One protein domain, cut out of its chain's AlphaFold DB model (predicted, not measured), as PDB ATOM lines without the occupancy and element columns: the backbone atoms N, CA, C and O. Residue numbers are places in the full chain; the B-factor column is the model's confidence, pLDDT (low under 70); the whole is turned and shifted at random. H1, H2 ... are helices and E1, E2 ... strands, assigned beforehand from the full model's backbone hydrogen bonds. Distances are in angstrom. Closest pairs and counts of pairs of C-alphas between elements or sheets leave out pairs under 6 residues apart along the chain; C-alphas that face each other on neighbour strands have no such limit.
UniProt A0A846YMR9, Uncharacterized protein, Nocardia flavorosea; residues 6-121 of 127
ATOM      1  N   PRO A   6     355.401 353.200 288.191       95.44
ATOM      2  CA  PRO A   6     356.604 352.483 287.768       95.44
ATOM      3  C   PRO A   6     356.462 351.854 286.379       95.44
ATOM      4  O   PRO A   6     357.392 351.907 285.572       95.44
ATOM      5  N   ARG A   7     355.282 351.299 286.091       95.06
ATOM      6  CA  ARG A   7     354.950 350.680 284.811       95.06
ATOM      7  C   ARG A   7     354.802 351.720 283.697       95.06
ATOM      8  O   ARG A   7     355.501 351.636 282.687       95.06
ATOM      9  N   ILE A   8     354.002 352.761 283.913       96.56
ATOM     10  CA  ILE A   8     353.861 353.894 282.981       96.56
ATOM     11  C   ILE A   8     355.232 354.476 282.610       96.56
ATOM     12  O   ILE A   8     355.546 354.614 281.430       96.56
ATOM     13  N   ARG A   9     356.105 354.719 283.597       96.88
ATOM     14  CA  ARG A   9     357.465 355.235 283.369       96.88
ATOM     15  C   ARG A   9     358.339 354.261 282.572       96.88
ATOM     16  O   ARG A   9     359.189 354.695 281.796       96.88
ATOM     17  N   GLY A  10     358.157 352.954 282.765       96.69
ATOM     18  CA  GLY A  10     358.841 351.911 282.000       96.69
ATOM     19  C   GLY A  10     358.443 351.910 280.524       96.69
ATOM     20  O   GLY A  10     359.322 351.899 279.660       96.69
ATOM     21  N   VAL A  11     357.139 351.987 280.244       96.00
ATOM     22  CA  VAL A  11     356.603 352.067 278.875       96.00
ATOM     23  C   VAL A  11     357.026 353.371 278.212       96.00
ATOM     24  O   VAL A  11     357.614 353.313 277.137       96.00
ATOM     25  N   HIS A  12     356.819 354.517 278.872       96.69
ATOM     26  CA  HIS A  12     357.242 355.836 278.381       96.69
ATOM     27  C   HIS A  12     358.721 355.826 277.992       96.69
ATOM     28  O   HIS A  12     359.067 356.055 276.838       96.69
ATOM     29  N   ARG A  13     359.603 355.403 278.906       97.44
ATOM     30  CA  ARG A  13     361.040 355.291 278.625       97.44
ATOM     31  C   ARG A  13     361.341 354.395 277.421       97.44
ATOM     32  O   ARG A  13     362.278 354.696 276.682       97.44
ATOM     33  N   HIS A  14     360.627 353.282 277.256       95.88
ATOM     34  CA  HIS A  14     360.831 352.382 276.124       95.88
ATOM     35  C   HIS A  14     360.465 353.061 274.802       95.88
ATOM     36  O   HIS A  14     361.300 353.092 273.898       95.88
ATOM     37  N   VAL A  15     359.267 353.643 274.708       94.81
ATOM     38  CA  VAL A  15     358.768 354.244 273.462       94.81
ATOM     39  C   VAL A  15     359.486 355.548 273.116       94.81
ATOM     40  O   VAL A  15     359.759 355.789 271.949       94.81
ATOM     41  N   THR A  16     359.906 356.345 274.102       95.00
ATOM     42  CA  THR A  16     360.708 357.556 273.861       95.00
ATOM     43  C   THR A  16     362.112 357.227 273.351       95.00
ATOM     44  O   THR A  16     362.680 357.987 272.573       95.00
ATOM     45  N   ARG A  17     362.702 356.101 273.778       96.69
ATOM     46  CA  ARG A  17     364.032 355.668 273.309       96.69
ATOM     47  C   ARG A  17     364.005 354.956 271.961       96.69
ATOM     48  O   ARG A  17     365.045 354.908 271.316       96.69
ATOM     49  N   ASN A  18     362.861 354.393 271.581       95.50
ATOM     50  CA  ASN A  18     362.680 353.634 270.345       95.50
ATOM     51  C   ASN A  18     361.401 354.116 269.627       95.50
ATOM     52  O   ASN A  18     360.463 353.327 269.451       95.50
ATOM     53  N   PRO A  19     361.292 355.414 269.281       93.00
ATOM     54  CA  PRO A  19     360.057 356.000 268.750       93.00
ATOM     55  C   PRO A  19     359.606 355.359 267.434       93.00
ATOM     56  O   PRO A  19     358.413 355.299 267.154       93.00
ATOM     57  N   GLU A  20     360.538 354.818 266.652       92.81
ATOM     58  CA  GLU A  20     360.280 354.076 265.418       92.81
ATOM     59  C   GLU A  20     359.520 352.762 265.635       92.81
ATOM     60  O   GLU A  20     358.967 352.202 264.691       92.81
ATOM     61  N   THR A  21     359.499 352.252 266.868       91.69
ATOM     62  CA  THR A  21     358.785 351.019 267.214       91.69
ATOM     63  C   THR A  21     357.336 351.267 267.614       91.69
ATOM     64  O   THR A  21     356.581 350.302 267.753       91.69
ATOM     65  N   LEU A  22     356.945 352.528 267.832       92.69
ATOM     66  CA  LEU A  22     355.583 352.908 268.175       92.69
ATOM     67  C   LEU A  22     354.785 353.162 266.895       92.69
ATOM     68  O   LEU A  22     355.135 354.018 266.086       92.69
ATOM     69  N   ASP A  23     353.681 352.445 266.739       91.94
ATOM     70  CA  ASP A  23     352.725 352.662 265.657       91.94
ATOM     71  C   ASP A  23     351.311 352.413 266.174       91.94
ATOM     72  O   ASP A  23     350.895 351.267 266.347       91.94
ATOM     73  N   GLN A  24     350.577 353.497 266.422       91.19
ATOM     74  CA  GLN A  24     349.184 353.440 266.861       91.19
ATOM     75  C   GLN A  24     348.236 352.841 265.811       91.19
ATOM     76  O   GLN A  24     347.155 352.382 266.163       91.19
ATOM     77  N   GLY A  25     348.640 352.766 264.537       87.25
ATOM     78  CA  GLY A  25     347.883 352.074 263.491       87.25
ATOM     79  C   GLY A  25     347.983 350.546 263.556       87.25
ATOM     80  O   GLY A  25     347.236 349.849 262.866       87.25
ATOM     81  N   SER A  26     348.883 350.003 264.381       86.62
ATOM     82  CA  SER A  26     349.150 348.570 264.481       86.62
ATOM     83  C   SER A  26     348.937 348.064 265.899       86.62
ATOM     84  O   SER A  26     349.650 348.418 266.837       86.62
ATOM     85  N   TRP A  27     348.020 347.110 266.051       81.50
ATOM     86  CA  TRP A  27     347.678 346.560 267.360       81.50
ATOM     87  C   TRP A  27     348.841 345.907 268.120       81.50
ATOM     88  O   TRP A  27     348.805 345.807 269.344       81.50
ATOM     89  N   MET A  28     349.878 345.450 267.414       86.44
ATOM     90  CA  MET A  28     351.036 344.808 268.047       86.44
ATOM     91  C   MET A  28     352.110 345.793 268.518       86.44
ATOM     92  O   MET A  28     352.973 345.430 269.322       86.44
ATOM     93  N   THR A  29     352.097 347.007 267.975       89.19
ATOM     94  CA  THR A  29     353.152 348.017 268.146       89.19
ATOM     95  C   THR A  29     352.604 349.366 268.601       89.19
ATOM     96  O   THR A  29     353.369 350.314 268.753       89.19
ATOM     97  N   CYS A  30     351.305 349.455 268.877       91.81
ATOM     98  CA  CYS A  30     350.698 350.564 269.593       91.81
ATOM     99  C   CYS A  30     351.107 350.550 271.075       91.81
ATOM    100  O   CYS A  30     351.761 349.621 271.572       91.81
ATOM    101  N   LEU A  31     350.672 351.570 271.814       93.75
ATOM    102  CA  LEU A  31     351.037 351.731 273.219       93.75
ATOM    103  C   LEU A  31     350.574 350.562 274.100       93.75
ATOM    104  O   LEU A  31     351.333 350.083 274.948       93.75
ATOM    105  N   ALA A  32     349.361 350.057 273.879       92.31
ATOM    106  CA  ALA A  32     348.863 348.888 274.598       92.31
ATOM    107  C   ALA A  32     349.652 347.616 274.253       92.31
ATOM    108  O   ALA A  32     349.991 346.839 275.145       92.31
ATOM    109  N   GLY A  33     350.010 347.423 272.981       91.62
ATOM    110  CA  GLY A  33     350.831 346.293 272.547       91.62
ATOM    111  C   GLY A  33     352.211 346.295 273.214       91.62
ATOM    112  O   GLY A  33     352.648 345.275 273.755       91.62
ATOM    113  N   HIS A  34     352.872 347.456 273.258       93.12
ATOM    114  CA  HIS A  34     354.131 347.637 273.994       93.12
ATOM    115  C   HIS A  34     353.973 347.389 275.488       93.12
ATOM    116  O   HIS A  34     354.801 346.703 276.083       93.12
ATOM    117  N   THR A  35     352.887 347.886 276.076       94.06
ATOM    118  CA  THR A  35     352.549 347.644 277.482       94.06
ATOM    119  C   THR A  35     352.528 346.145 277.762       94.06
ATOM    120  O   THR A  35     353.324 345.673 278.567       94.06
ATOM    121  N   VAL A  36     351.715 345.366 277.045       92.94
ATOM    122  CA  VAL A  36     351.613 343.910 277.254       92.94
ATOM    123  C   VAL A  36     352.969 343.210 277.085       92.94
ATOM    124  O   VAL A  36     353.354 342.404 277.932       92.94
ATOM    125  N   ARG A  37     353.728 343.551 276.035       90.69
ATOM    126  CA  ARG A  37     355.033 342.930 275.738       90.69
ATOM    127  C   ARG A  37     356.081 343.175 276.821       90.69
ATOM    128  O   ARG A  37     356.879 342.282 277.096       90.69
ATOM    129  N   LEU A  38     356.104 344.364 277.419       92.88
ATOM    130  CA  LEU A  38     357.126 344.743 278.398       92.88
ATOM    131  C   LEU A  38     356.941 344.066 279.765       92.88
ATOM    132  O   LEU A  38     357.916 343.952 280.505       92.88
ATOM    133  N   TYR A  39     355.736 343.590 280.101       88.94
ATOM    134  CA  TYR A  39     355.462 342.961 281.404       88.94
ATOM    135  C   TYR A  39     355.605 341.437 281.432       88.94
ATOM    136  O   TYR A  39     355.540 340.850 282.507       88.94
ATOM    137  N   GLY A  40     355.854 340.794 280.287       82.94
ATOM    138  CA  GLY A  40     356.453 339.454 280.203       82.94
ATOM    139  C   GLY A  40     355.595 338.253 280.628       82.94
ATOM    140  O   GLY A  40     355.971 337.123 280.334       82.94
ATOM    141  N   GLU A  41     354.447 338.454 281.275       91.88
ATOM    142  CA  GLU A  41     353.522 337.365 281.648       91.88
ATOM    143  C   GLU A  41     352.518 337.019 280.538       91.88
ATOM    144  O   GLU A  41     351.882 335.960 280.566       91.88
ATOM    145  N   HIS A  42     352.404 337.903 279.548       93.25
ATOM    146  CA  HIS A  42     351.432 337.820 278.471       93.25
ATOM    147  C   HIS A  42     352.103 337.952 277.102       93.25
ATOM    148  O   HIS A  42     353.065 338.703 276.931       93.25
ATOM    149  N   GLY A  43     351.570 337.242 276.112       89.44
ATOM    150  CA  GLY A  43     351.959 337.355 274.708       89.44
ATOM    151  C   GLY A  43     350.820 337.904 273.865       89.44
ATOM    152  O   GLY A  43     349.658 337.665 274.172       89.44
ATOM    153  N   LEU A  44     351.138 338.619 272.787       89.88
ATOM    154  CA  LEU A  44     350.132 339.062 271.821       89.88
ATOM    155  C   LEU A  44     349.878 337.955 270.798       89.88
ATOM    156  O   LEU A  44     350.807 337.472 270.148       89.88
ATOM    157  N   LEU A  45     348.616 337.569 270.639       87.06
ATOM    158  CA  LEU A  45     348.169 336.654 269.601       87.06
ATOM    159  C   LEU A  45     347.755 337.446 268.368       87.06
ATOM    160  O   LEU A  45     346.806 338.232 268.390       87.06
ATOM    161  N   LYS A  46     348.460 337.196 267.265       77.44
ATOM    162  CA  LYS A  46     348.077 337.707 265.954       77.44
ATOM    163  C   LYS A  46     346.966 336.832 265.386       77.44
ATOM    164  O   LYS A  46     347.155 335.626 265.221       77.44
ATOM    165  N   HIS A  47     345.834 337.438 265.049       73.31
ATOM    166  CA  HIS A  47     344.797 336.731 264.315       73.31
ATOM    167  C   HIS A  47     345.318 336.365 262.904       73.31
ATOM    168  O   HIS A  47     345.953 337.201 262.254       73.31
ATOM    169  N   PRO A  48     345.103 335.128 262.418       67.12
ATOM    170  CA  PRO A  48     345.617 334.686 261.119       67.12
ATOM    171  C   PRO A  48     344.954 335.402 259.935       67.12
ATOM    172  O   PRO A  48     345.573 335.543 258.883       67.12
ATOM    173  N   ASP A  49     343.713 335.868 260.102       68.69
ATOM    174  CA  ASP A  49     343.044 336.724 259.118       68.69
ATOM    175  C   ASP A  49     343.637 338.147 259.147       68.69
ATOM    176  O   ASP A  49     343.501 338.829 260.167       68.69
ATOM    177  N   PRO A  50     344.238 338.635 258.044       64.56
ATOM    178  CA  PRO A  50     344.760 339.997 257.942       64.56
ATOM    179  C   PRO A  50     343.681 341.091 258.022       64.56
ATOM    180  O   PRO A  50     344.028 342.265 258.125       64.56
ATOM    181  N   ARG A  51     342.392 340.736 257.954       62.62
ATOM    182  CA  ARG A  51     341.255 341.660 258.092       62.62
ATOM    183  C   ARG A  51     340.665 341.690 259.498       62.62
ATOM    184  O   ARG A  51     339.833 342.551 259.778       62.62
ATOM    185  N   ALA A  52     341.054 340.760 260.368       62.53
ATOM    186  CA  ALA A  52     340.534 340.723 261.723       62.53
ATOM    187  C   ALA A  52     341.103 341.881 262.542       62.53
ATOM    188  O   ALA A  52     342.313 342.060 262.661       62.53
ATOM    189  N   SER A  53     340.197 342.654 263.133       57.34
ATOM    190  CA  SER A  53     340.504 343.868 263.892       57.34
ATOM    191  C   SER A  53     341.001 343.594 265.316       57.34
ATOM    192  O   SER A  53     341.267 344.537 266.046       57.34
ATOM    193  N   GLY A  54     341.078 342.329 265.745       60.88
ATOM    194  CA  GLY A  54     341.295 341.975 267.147       60.88
ATOM    195  C   GLY A  54     342.633 341.293 267.405       60.88
ATOM    196  O   GLY A  54     342.863 340.181 266.931       60.88
ATOM    197  N   VAL A  55     343.475 341.925 268.226       77.00
ATOM    198  CA  VAL A  55     344.616 341.279 268.889       77.00
ATOM    199  C   VAL A  55     344.218 340.959 270.327       77.00
ATOM    200  O   VAL A  55     343.794 341.838 271.080       77.00
ATOM    201  N   GLN A  56     344.361 339.692 270.708       88.31
ATOM    202  CA  GLN A  56     344.175 339.219 272.080       88.31
ATOM    203  C   GLN A  56     345.534 339.038 272.751       88.31
ATOM    204  O   GLN A  56     346.517 338.693 272.096       88.31
ATOM    205  N   ALA A  57     345.577 339.218 274.063       90.62
ATOM    206  CA  ALA A  57     346.706 338.815 274.879       90.62
ATOM    207  C   ALA A  57     346.442 337.429 275.479       90.62
ATOM    208  O   ALA A  57     345.336 337.160 275.945       90.62
ATOM    209  N   VAL A  58     347.450 336.558 275.482       93.12
ATOM    210  CA  VAL A  58     347.413 335.247 276.138       93.12
ATOM    211  C   VAL A  58     348.325 335.247 277.353       93.12
ATOM    212  O   VAL A  58     349.496 335.603 277.245       93.12
ATOM    213  N   HIS A  59     347.815 334.827 278.505       94.44
ATOM    214  CA  HIS A  59     348.631 334.611 279.694       94.44
ATOM    215  C   HIS A  59     349.430 333.305 279.545       94.44
ATOM    216  O   HIS A  59     348.851 332.223 279.427       94.44
ATOM    217  N   PHE A  60     350.763 333.362 279.611       93.38
ATOM    218  CA  PHE A  60     351.618 332.218 279.247       93.38
ATOM    219  C   PHE A  60     351.438 330.976 280.127       93.38
ATOM    220  O   PHE A  60     351.599 329.854 279.654       93.38
ATOM    221  N   ARG A  61     351.116 331.161 281.412       93.81
ATOM    222  CA  ARG A  61     350.925 330.043 282.354       93.81
ATOM    223  C   ARG A  61     349.547 329.383 282.272       93.81
ATOM    224  O   ARG A  61     349.460 328.170 282.408       93.81
ATOM    225  N   THR A  62     348.485 330.171 282.139       95.00
ATOM    226  CA  THR A  62     347.096 329.704 282.274       95.00
ATOM    227  C   THR A  62     346.421 329.488 280.925       95.00
ATOM    228  O   THR A  62     345.405 328.804 280.864       95.00
ATOM    229  N   GLY A  63     346.967 330.062 279.847       92.50
ATOM    230  CA  GLY A  63     346.327 330.087 278.533       92.50
ATOM    231  C   GLY A  63     345.127 331.036 278.454       92.50
ATOM    232  O   GLY A  63     344.423 331.027 277.448       92.50
ATOM    233  N   GLU A  64     344.878 331.842 279.491       94.44
ATOM    234  CA  GLU A  64     343.761 332.786 279.521       94.44
ATOM    235  C   GLU A  64     343.907 333.839 278.420       94.44
ATOM    236  O   GLU A  64     344.983 334.413 278.244       94.44
ATOM    237  N   LEU A  65     342.812 334.097 277.700       92.94
ATOM    238  CA  LEU A  65     342.738 335.105 276.649       92.94
ATOM    239  C   LEU A  65     342.063 336.369 277.166       92.94
ATOM    240  O   LEU A  65     340.976 336.313 277.740       92.94
ATOM    241  N   ARG A  66     342.683 337.516 276.902       91.25
ATOM    242  CA  ARG A  66     342.200 338.831 277.324       91.25
ATOM    243  C   ARG A  66     342.261 339.842 276.185       91.25
ATOM    244  O   ARG A  66     343.081 339.721 275.275       91.25
ATOM    245  N   GLY A  67     341.398 340.855 276.239       89.50
ATOM    246  CA  GLY A  67     341.499 342.020 275.361       89.50
ATOM    247  C   GLY A  67     342.800 342.775 275.628       89.50
ATOM    248  O   GLY A  67     343.160 342.998 276.784       89.50
ATOM    249  N   THR A  68     343.522 343.148 274.569       89.88
ATOM    250  CA  THR A  68     344.810 343.855 274.699       89.88
ATOM    251  C   THR A  68     344.637 345.215 275.378       89.88
ATOM    252  O   THR A  68     345.438 345.565 276.239       89.88
ATOM    253  N   GLU A  69     343.569 345.943 275.039       89.31
ATOM    254  CA  GLU A  69     343.181 347.217 275.663       89.31
ATOM    255  C   GLU A  69     342.931 347.069 277.158       89.31
ATOM    256  O   GLU A  69     343.573 347.740 277.959       89.31
ATOM    257  N   ASP A  70     342.043 346.146 277.529       90.56
ATOM    258  CA  ASP A  70     341.663 345.926 278.924       90.56
ATOM    259  C   ASP A  70     342.864 345.496 279.768       90.56
ATOM    260  O   ASP A  70     343.061 345.979 280.884       90.56
ATOM    261  N   LEU A  71     343.696 344.597 279.229       92.88
ATOM    262  CA  LEU A  71     344.903 344.145 279.908       92.88
ATOM    263  C   LEU A  71     345.920 345.284 280.053       92.88
ATOM    264  O   LEU A  71     346.484 345.455 281.129       92.88
ATOM    265  N   ALA A  72     346.161 346.073 279.004       93.56
ATOM    266  CA  ALA A  72     347.056 347.224 279.091       93.56
ATOM    267  C   ALA A  72     346.533 348.270 280.090       93.56
ATOM    268  O   ALA A  72     347.307 348.774 280.903       93.56
ATOM    269  N   GLY A  73     345.220 348.510 280.077       94.44
ATOM    270  CA  GLY A  73     344.469 349.288 281.058       94.44
ATOM    271  C   GLY A  73     344.791 348.885 282.490       94.44
ATOM    272  O   GLY A  73     345.288 349.686 283.280       94.44
ATOM    273  N   GLU A  74     344.584 347.609 282.802       94.56
ATOM    274  CA  GLU A  74     344.878 347.047 284.118       94.56
ATOM    275  C   GLU A  74     346.363 347.158 284.478       94.56
ATOM    276  O   GLU A  74     346.710 347.575 285.587       94.56
ATOM    277  N   LEU A  75     347.256 346.815 283.545       94.94
ATOM    278  CA  LEU A  75     348.693 346.830 283.790       94.94
ATOM    279  C   LEU A  75     349.186 348.240 284.125       94.94
ATOM    280  O   LEU A  75     350.027 348.376 285.015       94.94
ATOM    281  N   LEU A  76     348.652 349.266 283.463       95.38
ATOM    282  CA  LEU A  76     348.985 350.675 283.680       95.38
ATOM    283  C   LEU A  76     348.171 351.330 284.810       95.38
ATOM    284  O   LEU A  76     348.528 352.419 285.256       95.38
ATOM    285  N   GLY A  77     347.134 350.667 285.326       95.75
ATOM    286  CA  GLY A  77     346.257 351.207 286.369       95.75
ATOM    287  C   GLY A  77     345.321 352.311 285.867       95.75
ATOM    288  O   GLY A  77     345.082 353.274 286.592       95.75
ATOM    289  N   LEU A  78     344.843 352.183 284.630       93.81
ATOM    290  CA  LEU A  78     343.997 353.150 283.932       93.81
ATOM    291  C   LEU A  78     342.513 352.877 284.164       93.81
ATOM    292  O   LEU A  78     342.093 351.730 284.345       93.81
ATOM    293  N   HIS A  79     341.708 353.930 284.082       91.44
ATOM    294  CA  HIS A  79     340.265 353.802 283.942       91.44
ATOM    295  C   HIS A  79     339.890 353.248 282.565       91.44
ATOM    296  O   HIS A  79     340.668 353.295 281.612       91.44
ATOM    297  N   ARG A  80     338.672 352.714 282.449       87.00
ATOM    298  CA  ARG A  80     338.192 352.090 281.210       87.00
ATOM    299  C   ARG A  80     338.195 353.076 280.040       87.00
ATOM    300  O   ARG A  80     338.564 352.708 278.930       87.00
ATOM    301  N   GLU A  81     337.790 354.313 280.296       87.50
ATOM    302  CA  GLU A  81     337.738 355.389 279.308       87.50
ATOM    303  C   GLU A  81     339.142 355.753 278.806       87.50
ATOM    304  O   GLU A  81     339.347 355.968 277.616       87.50
ATOM    305  N   GLU A  82     340.123 355.756 279.706       90.06
ATOM    306  CA  GLU A  82     341.528 356.012 279.384       90.06
ATOM    307  C   GLU A  82     342.160 354.837 278.630       90.06
ATOM    308  O   GLU A  82     342.900 355.037 277.670       90.06
ATOM    309  N   ALA A  83     341.831 353.605 279.028       89.12
ATOM    310  CA  ALA A  83     342.293 352.392 278.362       89.12
ATOM    311  C   ALA A  83     341.811 352.327 276.903       89.12
ATOM    312  O   ALA A  83     342.578 351.931 276.028       89.12
ATOM    313  N   ALA A  84     340.589 352.791 276.619       84.00
ATOM    314  CA  ALA A  84     340.090 352.931 275.249       84.00
ATOM    315  C   ALA A  84     340.902 353.955 274.426       84.00
ATOM    316  O   ALA A  84     341.057 353.815 273.214       84.00
ATOM    317  N   GLY A  85     341.473 354.968 275.085       84.12
ATOM    318  CA  GLY A  85     342.349 355.963 274.462       84.12
ATOM    319  C   GLY A  85     343.673 355.398 273.937       84.12
ATOM    320  O   GLY A  85     344.277 356.005 273.052       84.12
ATOM    321  N   LEU A  86     344.099 354.215 274.403       85.44
ATOM    322  CA  LEU A  86     345.372 353.587 274.022       85.44
ATOM    323  C   LEU A  86     345.481 353.218 272.532       85.44
ATOM    324  O   LEU A  86     346.590 352.925 272.091       85.44
ATOM    325  N   PHE A  87     344.365 353.212 271.794       80.25
ATOM    326  CA  PHE A  87     344.288 352.906 270.355       80.25
ATOM    327  C   PHE A  87     343.622 354.004 269.523       80.25
ATOM    328  O   PHE A  87     343.616 353.939 268.295       80.25
ATOM    329  N   ALA A  88     343.026 355.002 270.173       81.00
ATOM    330  CA  ALA A  88     342.213 356.013 269.505       81.00
ATOM    331  C   ALA A  88     343.000 357.279 269.124       81.00
ATOM    332  O   ALA A  88     342.415 358.229 268.607       81.00
ATOM    333  N   CYS A  89     344.308 357.315 269.392       87.94
ATOM    334  CA  CYS A  89     345.146 358.498 269.223       87.94
ATOM    335  C   CYS A  89     346.342 358.245 268.292       87.94
ATOM    336  O   CYS A  89     346.652 357.111 267.938       87.94
ATOM    337  N   ASN A  90     347.009 359.318 267.858       93.06
ATOM    338  CA  ASN A  90     348.247 359.205 267.085       93.06
ATOM    339  C   ASN A  90     349.461 358.980 268.013       93.06
ATOM    340  O   ASN A  90     349.367 359.081 269.235       93.06
ATOM    341  N   ASN A  91     350.628 358.679 267.433       93.31
ATOM    342  CA  ASN A  91     351.846 358.402 268.203       93.31
ATOM    343  C   ASN A  91     352.254 359.540 269.154       93.31
ATOM    344  O   ASN A  91     352.734 359.261 270.250       93.31
ATOM    345  N   GLN A  92     352.106 360.801 268.733       93.38
ATOM    346  CA  GLN A  92     352.498 361.960 269.540       93.38
ATOM    347  C   GLN A  92     351.565 362.117 270.739       93.38
ATOM    348  O   GLN A  92     352.043 362.220 271.865       93.38
ATOM    349  N   ASP A  93     350.257 362.036 270.504       93.19
ATOM    350  CA  ASP A  93     349.238 362.126 271.551       93.19
ATOM    351  C   ASP A  93     349.388 360.996 272.578       93.19
ATOM    352  O   ASP A  93     349.286 361.231 273.778       93.19
ATOM    353  N   ALA A  94     349.705 359.778 272.127       91.88
ATOM    354  CA  ALA A  94     349.931 358.639 273.014       91.88
ATOM    355  C   ALA A  94     351.114 358.860 273.975       91.88
ATOM    356  O   ALA A  94     351.059 358.453 275.136       91.88
ATOM    357  N   ILE A  95     352.194 359.482 273.491       93.56
ATOM    358  CA  ILE A  95     353.367 359.806 274.313       93.56
ATOM    359  C   ILE A  95     353.039 360.962 275.257       93.56
ATOM    360  O   ILE A  95     353.284 360.832 276.457       93.56
ATOM    361  N   ALA A  96     352.453 362.043 274.734       93.94
ATOM    362  CA  ALA A  96     352.068 363.215 275.517       93.94
ATOM    363  C   ALA A  96     351.139 362.833 276.675       93.94
ATOM    364  O   ALA A  96     351.329 363.260 277.807       93.94
ATOM    365  N   TRP A  97     350.200 361.924 276.426       92.81
ATOM    366  CA  TRP A  97     349.301 361.425 277.454       92.81
ATOM    367  C   TRP A  97     350.023 360.685 278.598       92.81
ATOM    368  O   TRP A  97     349.705 360.893 279.771       92.81
ATOM    369  N   LEU A  98     351.041 359.863 278.303       94.44
ATOM    370  CA  LEU A  98     351.868 359.266 279.361       94.44
ATOM    371  C   LEU A  98     352.681 360.321 280.122       94.44
ATOM    372  O   LEU A  98     352.884 360.181 281.330       94.44
ATOM    373  N   GLU A  99     353.158 361.353 279.428       96.06
ATOM    374  CA  GLU A  99     353.898 362.464 280.032       96.06
ATOM    375  C   GLU A  99     353.024 363.268 280.988       96.06
ATOM    376  O   GLU A  99     353.473 363.552 282.097       96.06
ATOM    377  N   ASP A 100     351.770 363.537 280.626       95.69
ATOM    378  CA  ASP A 100     350.805 364.231 281.479       95.69
ATOM    379  C   ASP A 100     350.542 363.457 282.778       95.69
ATOM    380  O   ASP A 100     350.585 364.032 283.869       95.69
ATOM    381  N   ILE A 101     350.349 362.134 282.692       95.25
ATOM    382  CA  ILE A 101     350.165 361.281 283.878       95.25
ATOM    383  C   ILE A 101     351.400 361.336 284.788       95.25
ATOM    384  O   ILE A 101     351.279 361.464 286.012       95.25
ATOM    385  N   LEU A 102     352.597 361.238 284.206       96.69
ATOM    386  CA  LEU A 102     353.852 361.286 284.957       96.69
ATOM    387  C   LEU A 102     354.086 362.662 285.588       96.69
ATOM    388  O   LEU A 102     354.469 362.731 286.754       96.69
ATOM    389  N   ALA A 103     353.824 363.742 284.855       96.88
ATOM    390  CA  ALA A 103     353.971 365.109 285.336       96.88
ATOM    391  C   ALA A 103     352.992 365.416 286.475       96.88
ATOM    392  O   ALA A 103     353.395 365.990 287.491       96.88
ATOM    393  N   ALA A 104     351.731 364.985 286.354       95.44
ATOM    394  CA  ALA A 104     350.731 365.133 287.406       95.44
ATOM    395  C   ALA A 104     351.137 364.378 288.680       95.44
ATOM    396  O   ALA A 104     351.063 364.927 289.782       95.44
ATOM    397  N   HIS A 105     351.626 363.141 288.538       95.88
ATOM    398  CA  HIS A 105     352.147 362.374 289.668       95.88
ATOM    399  C   HIS A 105     353.352 363.058 290.323       95.88
ATOM    400  O   HIS A 105     353.372 363.229 291.542       95.88
ATOM    401  N   ASP A 106     354.354 363.442 289.533       95.25
ATOM    402  CA  ASP A 106     355.593 364.014 290.057       95.25
ATOM    403  C   ASP A 106     355.319 365.365 290.742       95.25
ATOM    404  O   ASP A 106     355.867 365.622 291.812       95.25
ATOM    405  N   THR A 107     354.385 366.164 290.216       96.06
ATOM    406  CA  THR A 107     353.895 367.393 290.869       96.06
ATOM    407  C   THR A 107     353.261 367.094 292.230       96.06
ATOM    408  O   THR A 107     353.654 367.687 293.230       96.06
ATOM    409  N   ALA A 108     352.353 366.114 292.311       94.12
ATOM    410  CA  ALA A 108     351.710 365.751 293.576       94.12
ATOM    411  C   ALA A 108     352.706 365.232 294.635       94.12
ATOM    412  O   ALA A 108     352.520 365.450 295.836       94.12
ATOM    413  N   VAL A 109     353.769 364.540 294.208       93.62
ATOM    414  CA  VAL A 109     354.863 364.112 295.095       93.62
ATOM    415  C   VAL A 109     355.657 365.315 295.601       93.62
ATOM    416  O   VAL A 109     355.932 365.393 296.800       93.62
ATOM    417  N   TRP A 110     355.992 366.259 294.719       92.69
ATOM    418  CA  TRP A 110     356.692 367.486 295.097       92.69
ATOM    419  C   TRP A 110     355.891 368.328 296.088       92.69
ATOM    420  O   TRP A 110     356.441 368.721 297.115       92.69
ATOM    421  N   ASP A 111     354.599 368.533 295.841       93.62
ATOM    422  CA  ASP A 111     353.724 369.301 296.732       93.62
ATOM    423  C   ASP A 111     353.669 368.693 298.137       93.62
ATOM    424  O   ASP A 111     353.764 369.407 299.139       93.62
ATOM    425  N   ARG A 112     353.585 367.358 298.229       92.12
ATOM    426  CA  ARG A 112     353.620 366.651 299.517       92.12
ATOM    427  C   ARG A 112     354.939 366.881 300.247       92.12
ATOM    428  O   ARG A 112     354.927 367.192 301.434       92.12
ATOM    429  N   TYR A 113     356.060 366.766 299.540       91.25
ATOM    430  CA  TYR A 113     357.382 366.974 300.125       91.25
ATOM    431  C   TYR A 113     357.570 368.416 300.626       91.25
ATOM    432  O   TYR A 113     358.068 368.641 301.728       91.25
ATOM    433  N   VAL A 114     357.113 369.408 299.855       92.00
ATOM    434  CA  VAL A 114     357.142 370.825 300.252       92.00
ATOM    435  C   VAL A 114     356.265 371.079 301.480       92.00
ATOM    436  O   VAL A 114     356.688 371.792 302.394       92.00
ATOM    437  N   ALA A 115     355.073 370.483 301.543       89.12
ATOM    438  CA  ALA A 115     354.196 370.594 302.706       89.12
ATOM    439  C   ALA A 115     354.833 369.982 303.969       89.12
ATOM    440  O   ALA A 115     354.783 370.594 305.035       89.12
ATOM    441  N   GLU A 116     355.485 368.819 303.852       88.94
ATOM    442  CA  GLU A 116     356.202 368.165 304.958       88.94
ATOM    443  C   GLU A 116     357.383 369.005 305.469       88.94
ATOM    444  O   GLU A 116     357.573 369.143 306.680       88.94
ATOM    445  N   LEU A 117     358.152 369.614 304.562       87.38
ATOM    446  CA  LEU A 117     359.230 370.536 304.927       87.38
ATOM    447  C   LEU A 117     358.698 371.798 305.618       87.38
ATOM    448  O   LEU A 117     359.275 372.244 306.606       87.38
ATOM    449  N   SER A 118     357.576 372.342 305.140       86.56
ATOM    450  CA  SER A 118     356.981 373.574 305.679       86.56
ATOM    451  C   SER A 118     356.273 373.361 307.026       86.56
ATOM    452  O   SER A 118     356.153 374.292 307.819       86.56
ATOM    453  N   GLY A 119     355.811 372.138 307.311       65.31
ATOM    454  CA  GLY A 119     355.161 371.771 308.575       65.31
ATOM    455  C   GLY A 119     356.122 371.459 309.731       65.31
ATOM    456  O   GLY A 119     355.704 371.498 310.887       65.31
ATOM    457  N   ASN A 120     357.405 371.194 309.458       55.12
ATOM    458  CA  ASN A 120     358.408 370.838 310.474       55.12
ATOM    459  C   ASN A 120     359.131 372.043 311.113       55.12
ATOM    460  O   ASN A 120     359.956 371.846 312.006       55.12
ATOM    461  N   ASP A 121     358.806 373.280 310.722       52.53
ATOM    462  CA  ASP A 121     359.531 374.490 311.156       52.53
ATOM    463  C   ASP A 121     358.906 375.225 312.369       52.53
ATOM    464  O   ASP A 121     359.342 376.305 312.758       52.53
TER     465      ASP A 121
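What this domain is: This is residues 6 to 121 of the 127 residues of an uncharacterized protein of Nocardia flavorosea (UniProt A0A846YMR9). A compact body of four short helices and a small three-stranded sheet has one long helix, H5, whose residues 103 to 119 stick out as an arm, with residues 120 and 121 beyond. In the body, H2 and H3 pack on one face of the sheet and cross each other at a steep tilt of 61 degrees, while H1 and H4 are not on the sheet. The 116 printed residues hold five named helices and three named strands, in the order H1 H2 E1 E2 E3 H3 H4 H5; the sheet E1 - E2 - E3 is antiparallel and the class is mostly helix. The whole is loose, with a radius of gyration of the C-alphas of 16.8 A and spans of 66 by 32 by 26 A, the arm making the length.

Where its parts are: H1, residues 6 to 17, begins at C-alpha 6 (356.604, 352.483, 287.768) and is 16.6 A long. H2 is residues 31 to 39, 12.8 A. E1, residues 42 to 45, E2, residues 56 to 59, and E3, residues 65 to 67, form a meander, each strand the antiparallel neighbour of the one before. H3 is residues 68 to 76, 12.0 A, and H4 residues 80 to 88, 13.0 A. H5, residues 91 to 119, is 42.7 A long and ends at C-alpha 119 (355.161, 371.771, 308.575).

How they stand to each other: In the hairpin of E1 and E2, N 43 and O 58 are 2.9 A apart, within hydrogen-bond range; in that of E2 and E3, N 57 and O 66 are 2.8 A apart, also within range. H2 and H3 are on the same face of the sheet, two layers with helices on one face; H3 has a height over the sheet of 9.3 A. H2 and H3 touch, closest at the C-alphas of Ala 32 and Ala 72, 5.1 A, at a steep tilt of 61 degrees, the same way. H4 touches H3, closest at the C-alphas of Gly 73 and Ala 83, 4.7 A. H1 touches H2 with residue 11 alone; the C-alphas of Val 11 and Thr 35 are closest, 6.2 A. H5 touches H1 with residues 95 to 102 alone, closest at the C-alphas of His 12 and Leu 98, 6.5 A, at a steep tilt of 47 degrees, opposite ways. H3 and H5 are apart. In H1, H3 and H5 every O i to N i+4 pair is within hydrogen-bond range; in H2 4 of 5 are, and in H4 2 of 5, beside 4 of 6 O i to N i+3 pairs.

The domain as a whole: The two C-alphas farthest apart, of Asp 49 and Asp 121, are 66.4 A apart. Without residues 103 to 121, which stand free, the body spans 34 by 27 by 26 A. The printed part has no cut, and the link from H1 to H2 is long. Residues 48 to 54 and 119 to 121 have pLDDT under 70.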